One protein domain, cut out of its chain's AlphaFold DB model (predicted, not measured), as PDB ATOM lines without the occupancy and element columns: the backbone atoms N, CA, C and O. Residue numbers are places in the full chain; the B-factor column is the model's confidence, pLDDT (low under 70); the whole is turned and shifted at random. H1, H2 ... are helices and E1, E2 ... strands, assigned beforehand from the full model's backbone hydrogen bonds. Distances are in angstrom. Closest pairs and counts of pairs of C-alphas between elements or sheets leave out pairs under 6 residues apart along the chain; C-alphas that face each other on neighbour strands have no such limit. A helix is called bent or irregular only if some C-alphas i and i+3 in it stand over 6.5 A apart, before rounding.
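AT A GLANCE: This is residues 132 to 192 of the 466 residues of the protein "Thioredoxin domain-containing protein 11" of Parasteatoda tepidariorum (UniProt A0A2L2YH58). A small two-stranded hairpin, E1 and E2, stands between two helical parts: the longer helix H2 is near it on one side, and the short helix H1 sits among loops on the other. The tip of the hairpin, residues 164 to 169, sticks out free, and a long stretch without a named element, residues 147 to 160, leads from H1 back to E1. The printed part has 61 residues with two named helices and two named strands, in the order H1, E1, E2, H2 along the chain; the sheet has the order E1 - E2 and is antiparallel. The class is mixed, helices and strands, with under half of the residues in named elements: helices hold 18 and strands 8. The whole is compact, with a radius of gyration of the C-alphas of 11.9 A, and the C-alphas span 32 by 27 by 18 A along the three main axes.

HOW THE PARTS SIT: Strand E1, residues 161 to 164, and strand E2, residues 169 to 172, are antiparallel neighbours and form a hairpin, with 167 degrees between their N-to-C directions. The C-alphas of Val 161 and Val 172 face each other at 4.6 A, and those of Glu 164 and Ser 169 at 5.3 A. Across the pair, N 162 and O 171 are within hydrogen-bond range at 2.9 A, and so are N 171 and O 162, also at 2.9 A. Helix H2, residues 179 to 190, and E1 are near each other, with 6 pairs of C-alphas within 10 A and no pair within 8 A. Residues 182 to 189 of H2 make these pairs, and also 3 pairs within 10 A with E2. Helix H1, residues 141 to 146, is apart from E2 and from H2. In H1 and H2 every O i to N i+4 pair is within hydrogen-bond range.

IN THESE COORDINATES: E1 begins at C-alpha 161, at (123.414, 127.353, 158.278), and is 9.8 A long from first to last C-alpha; E2 is 10.2 A long. H2, the longest helix with 12 residues, is 16.6 A long and ends at C-alpha 190, at (131.217, 129.094, 169.385). H1 has 6 residues, is 8.5 A long and begins at C-alpha 141, at (113.070, 125.270, 148.853). Neither helix is bent.

THE WHOLE: The two C-alphas farthest apart are those of Leu 139 and Asp 191, at 33.0 A, while the first and last printed C-alphas, of Phe 132 and Gly 192, are 18.8 A apart. The printed part, residues 132 to 192, has no cut. The link from H1 to E1 is long, with 14 residues, that from E2 to H2 is short, with 6, and that from E1 to E2 is tight, with 4. The mean pLDDT of the printed part is 84.5, and one printed residue, Leu 155, is under 70.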
ATOM      1  N   PHE A 132     123.444 118.447 163.800       82.69
ATOM      2  CA  PHE A 132     123.561 118.571 162.351       82.69
ATOM      3  C   PHE A 132     122.345 117.955 161.672       82.69
ATOM      4  O   PHE A 132     121.945 116.835 161.995       82.69
ATOM      5  N   ILE A 133     121.782 118.690 160.719       83.19
ATOM      6  CA  ILE A 133     120.648 118.265 159.904       83.19
ATOM      7  C   ILE A 133     121.037 118.494 158.445       83.19
ATOM      8  O   ILE A 133     121.496 119.576 158.086       83.19
ATOM      9  N   ALA A 134     120.863 117.469 157.616       84.44
ATOM     10  CA  ALA A 134     120.956 117.595 156.168       84.44
ATOM     11  C   ALA A 134     119.543 117.743 155.595       84.44
ATOM     12  O   ALA A 134     118.627 117.031 156.011       84.44
ATOM     13  N   MET A 135     119.369 118.666 154.654       81.75
ATOM     14  CA  MET A 135     118.083 118.964 154.031       81.75
ATOM     15  C   MET A 135     118.254 119.095 152.520       81.75
ATOM     16  O   MET A 135     119.208 119.714 152.052       81.75
ATOM     17  N   ASP A 136     117.318 118.521 151.767       80.56
ATOM     18  CA  ASP A 136     117.242 118.682 150.316       80.56
ATOM     19  C   ASP A 136     116.521 119.996 149.973       80.56
ATOM     20  O   ASP A 136     115.324 120.150 150.227       80.56
ATOM     21  N   THR A 137     117.249 120.949 149.392       79.12
ATOM     22  CA  THR A 137     116.715 122.264 149.016       79.12
ATOM     23  C   THR A 137     115.714 122.197 147.866       79.12
ATOM     24  O   THR A 137     114.907 123.109 147.733       79.12
ATOM     25  N   VAL A 138     115.695 121.130 147.061       78.38
ATOM     26  CA  VAL A 138     114.697 120.955 145.992       78.38
ATOM     27  C   VAL A 138     113.335 120.615 146.593       78.38
ATOM     28  O   VAL A 138     112.309 121.153 146.173       78.38
ATOM     29  N   LEU A 139     113.322 119.753 147.614       78.62
ATOM     30  CA  LEU A 139     112.102 119.374 148.327       78.62
ATOM     31  C   LEU A 139     111.629 120.476 149.284       78.62
ATOM     32  O   LEU A 139     110.427 120.719 149.385       78.62
ATOM     33  N   PHE A 140     112.563 121.163 149.944       79.12
ATOM     34  CA  PHE A 140     112.291 122.156 150.988       79.12
ATOM     35  C   PHE A 140     112.779 123.565 150.613       79.12
ATOM     36  O   PHE A 140     113.316 124.290 151.451       79.12
ATOM     37  N   HIS A 141     112.590 123.973 149.355       80.44
ATOM     38  CA  HIS A 141     113.070 125.270 148.853       80.44
ATOM     39  C   HIS A 141     112.562 126.454 149.681       80.44
ATOM     40  O   HIS A 141     113.338 127.345 149.999       80.44
ATOM     41  N   SER A 142     111.292 126.431 150.101       78.75
ATOM     42  CA  SER A 142     110.692 127.502 150.903       78.75
ATOM     43  C   SER A 142     111.390 127.688 152.251       78.75
ATOM     44  O   SER A 142     111.521 128.811 152.724       78.75
ATOM     45  N   PHE A 143     111.876 126.605 152.867       82.19
ATOM     46  CA  PHE A 143     112.640 126.689 154.109       82.19
ATOM     47  C   PHE A 143     114.007 127.335 153.870       82.19
ATOM     48  O   PHE A 143     114.402 128.214 154.626       82.19
ATOM     49  N   ALA A 144     114.702 126.950 152.797       82.62
ATOM     50  CA  ALA A 144     115.987 127.544 152.436       82.62
ATOM     51  C   ALA A 144     115.857 129.037 152.073       82.62
ATOM     52  O   ALA A 144     116.628 129.855 152.571       82.62
ATOM     53  N   GLU A 145     114.845 129.409 151.285       80.81
ATOM     54  CA  GLU A 145     114.542 130.811 150.960       80.81
ATOM     55  C   GLU A 145     114.198 131.619 152.217       80.81
ATOM     56  O   GLU A 145     114.687 132.734 152.392       80.81
ATOM     57  N   ASN A 146     113.440 131.030 153.149       80.31
ATOM     58  CA  ASN A 146     113.138 131.645 154.440       80.31
ATOM     59  C   ASN A 146     114.352 131.776 155.361       80.31
ATOM     60  O   ASN A 146     114.234 132.493 156.347       80.31
ATOM     61  N   LEU A 147     115.483 131.135 155.056       85.12
ATOM     62  CA  LEU A 147     116.776 131.368 155.705       85.12
ATOM     63  C   LEU A 147     117.645 132.380 154.939       85.12
ATOM     64  O   LEU A 147     118.789 132.601 155.316       85.12
ATOM     65  N   GLY A 148     117.131 133.000 153.872       80.94
ATOM     66  CA  GLY A 148     117.879 133.941 153.033       80.94
ATOM     67  C   GLY A 148     118.757 133.273 151.971       80.94
ATOM     68  O   GLY A 148     119.555 133.948 151.324       80.94
ATOM     69  N   ILE A 149     118.625 131.958 151.761       85.06
ATOM     70  CA  ILE A 149     119.401 131.239 150.747       85.06
ATOM     71  C   ILE A 149     118.702 131.356 149.395       85.06
ATOM     72  O   ILE A 149     117.584 130.879 149.206       85.06
ATOM     73  N   ASP A 150     119.405 131.918 148.417       81.69
ATOM     74  CA  ASP A 150     118.936 131.969 147.035       81.69
ATOM     75  C   ASP A 150     119.156 130.629 146.322       81.69
ATOM     76  O   ASP A 150     120.227 130.358 145.768       81.69
ATOM     77  N   VAL A 151     118.124 129.785 146.350       80.62
ATOM     78  CA  VAL A 151     118.101 128.472 145.684       80.62
ATOM     79  C   VAL A 151     118.018 128.607 144.158       80.62
ATOM     80  O   VAL A 151     118.462 127.717 143.434       80.62
ATOM     81  N   SER A 152     117.470 129.716 143.651       77.50
ATOM     82  CA  SER A 152     117.245 129.909 142.214       77.50
ATOM     83  C   SER A 152     118.540 130.221 141.469       77.50
ATOM     84  O   SER A 152     118.771 129.677 140.390       77.50
ATOM     85  N   ASN A 153     119.391 131.081 142.037       77.00
ATOM     86  CA  ASN A 153     120.654 131.462 141.405       77.00
ATOM     87  C   ASN A 153     121.819 130.521 141.765       77.00
ATOM     88  O   ASN A 153     122.731 130.360 140.956       77.00
ATOM     89  N   ASN A 154     121.782 129.856 142.926       72.62
ATOM     90  CA  ASN A 154     122.848 128.951 143.380       72.62
ATOM     91  C   ASN A 154     122.481 127.472 143.171       72.62
ATOM     92  O   ASN A 154     122.361 126.688 144.116       72.62
ATOM     93  N   LEU A 155     122.296 127.077 141.908       68.19
ATOM     94  CA  LEU A 155     121.960 125.699 141.545       68.19
ATOM     95  C   LEU A 155     123.073 124.726 141.980       68.19
ATOM     96  O   LEU A 155     124.243 124.913 141.652       68.19
ATOM     97  N   HIS A 156     122.691 123.660 142.692       72.62
ATOM     98  CA  HIS A 156     123.572 122.579 143.172       72.62
ATOM     99  C   HIS A 156     124.643 122.969 144.205       72.62
ATOM    100  O   HIS A 156     125.537 122.169 144.486       72.62
ATOM    101  N   GLN A 157     124.560 124.155 144.812       76.88
ATOM    102  CA  GLN A 157     125.473 124.534 145.885       76.88
ATOM    103  C   GLN A 157     124.977 124.015 147.239       76.88
ATOM    104  O   GLN A 157     123.827 124.214 147.625       76.88
ATOM    105  N   THR A 158     125.860 123.356 147.989       86.00
ATOM    106  CA  THR A 158     125.615 123.055 149.402       86.00
ATOM    107  C   THR A 158     125.926 124.295 150.232       86.00
ATOM    108  O   THR A 158     127.038 124.816 150.154       86.00
ATOM    109  N   THR A 159     124.971 124.717 151.058       89.12
ATOM    110  CA  THR A 159     125.126 125.815 152.021       89.12
ATOM    111  C   THR A 159     124.916 125.273 153.429       89.12
ATOM    112  O   THR A 159     124.034 124.445 153.653       89.12
ATOM    113  N   ALA A 160     125.733 125.724 154.380       91.06
ATOM    114  CA  ALA A 160     125.580 125.386 155.792       91.06
ATOM    115  C   ALA A 160     125.011 126.586 156.554       91.06
ATOM    116  O   ALA A 160     125.475 127.710 156.371       91.06
ATOM    117  N   VAL A 161     124.033 126.334 157.423       92.19
ATOM    118  CA  VAL A 161     123.414 127.353 158.278       92.19
ATOM    119  C   VAL A 161     123.407 126.856 159.716       92.19
ATOM    120  O   VAL A 161     123.074 125.699 159.972       92.19
ATOM    121  N   ILE A 162     123.773 127.726 160.653       92.44
ATOM    122  CA  ILE A 162     123.563 127.503 162.086       92.44
ATOM    123  C   ILE A 162     122.343 128.319 162.503       92.44
ATOM    124  O   ILE A 162     122.292 129.521 162.258       92.44
ATOM    125  N   ILE A 163     121.372 127.660 163.132       90.88
ATOM    126  CA  ILE A 163     120.147 128.284 163.637       90.88
ATOM    127  C   ILE A 163     120.168 128.193 165.163       90.88
ATOM    128  O   ILE A 163     120.168 127.097 165.726       90.88
ATOM    129  N   GLU A 164     120.167 129.341 165.835       89.00
ATOM    130  CA  GLU A 164     120.044 129.441 167.287       89.00
ATOM    131  C   GLU A 164     118.619 129.885 167.634       89.00
ATOM    132  O   GLU A 164     118.309 131.071 167.720       89.00
ATOM    133  N   SER A 165     117.731 128.905 167.832       83.88
ATOM    134  CA  SER A 165     116.301 129.153 168.066       83.88
ATOM    135  C   SER A 165     116.016 130.004 169.307       83.88
ATOM    136  O   SER A 165     115.011 130.702 169.324       83.88
ATOM    137  N   ALA A 166     116.862 129.949 170.339       83.88
ATOM    138  CA  ALA A 166     116.662 130.713 171.573       83.88
ATOM    139  C   ALA A 166     116.935 132.217 171.405       83.88
ATOM    140  O   ALA A 166     116.408 133.017 172.169       83.88
ATOM    141  N   GLN A 167     117.768 132.588 170.428       83.62
ATOM    142  CA  GLN A 167     118.119 133.980 170.123       83.62
ATOM    143  C   GLN A 167     117.488 134.464 168.811       83.62
ATOM    144  O   GLN A 167     117.785 135.566 168.356       83.62
ATOM    145  N   GLU A 168     116.657 133.624 168.181       83.31
ATOM    146  CA  GLU A 168     116.049 133.867 166.867       83.31
ATOM    147  C   GLU A 168     117.075 134.330 165.818       83.31
ATOM    148  O   GLU A 168     116.796 135.171 164.964       83.31
ATOM    149  N   SER A 169     118.298 133.799 165.899       88.00
ATOM    150  CA  SER A 169     119.412 134.194 165.043       88.00
ATOM    151  C   SER A 169     119.840 133.055 164.137       88.00
ATOM    152  O   SER A 169     119.928 131.898 164.556       88.00
ATOM    153  N   GLN A 170     120.175 133.412 162.907       90.62
ATOM    154  CA  GLN A 170     120.733 132.509 161.918       90.62
ATOM    155  C   GLN A 170     122.106 132.998 161.473       90.62
ATOM    156  O   GLN A 170     122.380 134.197 161.467       90.62
ATOM    157  N   PHE A 171     122.966 132.064 161.095       92.75
ATOM    158  CA  PHE A 171     124.298 132.331 160.569       92.75
ATOM    159  C   PHE A 171     124.461 131.507 159.304       92.75
ATOM    160  O   PHE A 171     124.252 130.294 159.341       92.75
ATOM    161  N   VAL A 172     124.839 132.146 158.201       91.50
ATOM    162  CA  VAL A 172     125.010 131.488 156.902       91.50
ATOM    163  C   VAL A 172     126.498 131.393 156.581       91.50
ATOM    164  O   VAL A 172     127.243 132.367 156.703       91.50
ATOM    165  N   LEU A 173     126.957 130.202 156.190       91.06
ATOM    166  CA  LEU A 173     128.322 130.013 155.716       91.06
ATOM    167  C   LEU A 173     128.442 130.510 154.274       91.06
ATOM    168  O   LEU A 173     127.922 129.890 153.346       91.06
ATOM    169  N   ASN A 174     129.199 131.586 154.087       85.19
ATOM    170  CA  ASN A 174     129.506 132.118 152.766       85.19
ATOM    171  C   ASN A 174     130.627 131.304 152.103       85.19
ATOM    172  O   ASN A 174     131.759 131.275 152.588       85.19
ATOM    173  N   GLY A 175     130.323 130.667 150.971       83.94
ATOM    174  CA  GLY A 175     131.296 129.953 150.140       83.94
ATOM    175  C   GLY A 175     131.064 128.444 150.063       83.94
ATOM    176  O   GLY A 175     129.952 127.952 150.238       83.94
ATOM    177  N   LEU A 176     132.122 127.701 149.733       86.25
ATOM    178  CA  LEU A 176     132.050 126.251 149.554       86.25
ATOM    179  C   LEU A 176     132.090 125.525 150.903       86.25
ATOM    180  O   LEU A 176     132.990 125.742 151.723       86.25
ATOM    181  N   VAL A 177     131.152 124.600 151.100       87.69
ATOM    182  CA  VAL A 177     131.133 123.710 152.263       87.69
ATOM    183  C   VAL A 177     132.192 122.624 152.081       87.69
ATOM    184  O   VAL A 177     132.085 121.756 151.219       87.69
ATOM    185  N   ASN A 178     133.233 122.665 152.906       86.94
ATOM    186  CA  ASN A 178     134.238 121.617 153.025       86.94
ATOM    187  C   ASN A 178     134.610 121.431 154.504       86.94
ATOM    188  O   ASN A 178     134.175 122.189 155.370       86.94
ATOM    189  N   LYS A 179     135.427 120.417 154.819       82.56
ATOM    190  CA  LYS A 179     135.804 120.118 156.211       82.56
ATOM    191  C   LYS A 179     136.423 121.326 156.922       82.56
ATOM    192  O   LYS A 179     136.100 121.578 158.077       82.56
ATOM    193  N   LYS A 180     137.303 122.068 156.246       84.50
ATOM    194  CA  LYS A 180     138.010 123.212 156.830       84.50
ATOM    195  C   LYS A 180     137.054 124.376 157.093       84.50
ATOM    196  O   LYS A 180     136.999 124.855 158.220       84.50
ATOM    197  N   THR A 181     136.272 124.774 156.088       90.06
ATOM    198  CA  THR A 181     135.333 125.900 156.192       90.06
ATOM    199  C   THR A 181     134.241 125.622 157.216       90.06
ATOM    200  O   THR A 181     133.899 126.507 157.990       90.06
ATOM    201  N   LEU A 182     133.754 124.382 157.304       88.25
ATOM    202  CA  LEU A 182     132.747 123.996 158.289       88.25
ATOM    203  C   LEU A 182     133.296 123.999 159.727       88.25
ATOM    204  O   LEU A 182     132.617 124.464 160.639       88.25
ATOM    205  N   VAL A 183     134.530 123.529 159.939       85.75
ATOM    206  CA  VAL A 183     135.195 123.580 161.256       85.75
ATOM    207  C   VAL A 183     135.454 125.024 161.688       85.75
ATOM    208  O   VAL A 183     135.191 125.372 162.838       85.75
ATOM    209  N   GLU A 184     135.938 125.871 160.777       88.75
ATOM    210  CA  GLU A 184     136.141 127.302 161.036       88.75
ATOM    211  C   GLU A 184     134.817 128.009 161.342       88.75
ATOM    212  O   GLU A 184     134.741 128.780 162.294       88.75
ATOM    213  N   PHE A 185     133.753 127.688 160.607       91.56
ATOM    214  CA  PHE A 185     132.417 128.234 160.827       91.56
ATOM    215  C   PHE A 185     131.864 127.890 162.214       91.56
ATOM    216  O   PHE A 185     131.443 128.783 162.947       91.56
ATOM    217  N   ILE A 186     131.937 126.617 162.614       89.31
ATOM    218  CA  ILE A 186     131.503 126.173 163.946       89.31
ATOM    219  C   ILE A 186     132.334 126.847 165.036       89.31
ATOM    220  O   ILE A 186     131.777 127.310 166.029       89.31
ATOM    221  N   ARG A 187     133.655 126.930 164.853       87.12
ATOM    222  CA  ARG A 187     134.544 127.575 165.819       87.12
ATOM    223  C   ARG A 187     134.201 129.055 165.992       87.12
ATOM    224  O   ARG A 187     134.022 129.499 167.120       87.12
ATOM    225  N   ASN A 188     134.060 129.788 164.892       90.81
ATOM    226  CA  ASN A 188     133.715 131.208 164.911       90.81
ATOM    227  C   ASN A 188     132.342 131.445 165.559       90.81
ATOM    228  O   ASN A 188     132.172 132.397 166.317       90.81
ATOM    229  N   TYR A 189     131.373 130.555 165.316       90.06
ATOM    230  CA  TYR A 189     130.085 130.583 166.009       90.06
ATOM    231  C   TYR A 189     130.257 130.390 167.523       90.06
ATOM    232  O   TYR A 189     129.748 131.185 168.309       90.06
ATOM    233  N   THR A 190     131.005 129.367 167.953       87.50
ATOM    234  CA  THR A 190     131.217 129.094 169.385       87.50
ATOM    235  C   THR A 190     132.028 130.172 170.097       87.50
ATOM    236  O   THR A 190     131.803 130.396 171.285       87.50
ATOM    237  N   ASP A 191     132.935 130.837 169.379       88.12
ATOM    238  CA  ASP A 191     133.748 131.948 169.877       88.12
ATOM    239  C   ASP A 191     132.947 133.276 169.885       88.12
ATOM    240  O   ASP A 191     133.434 134.286 170.390       88.12
ATOM    241  N   GLY A 192     131.715 133.290 169.350       87.81
ATOM    242  CA  GLY A 192     130.848 134.472 169.284       87.81
ATOM    243  C   GLY A 192     131.303 135.522 168.267       87.81
ATOM    244  O   GLY A 192     130.892 136.676 168.350       87.81
TER     245      GLY A 192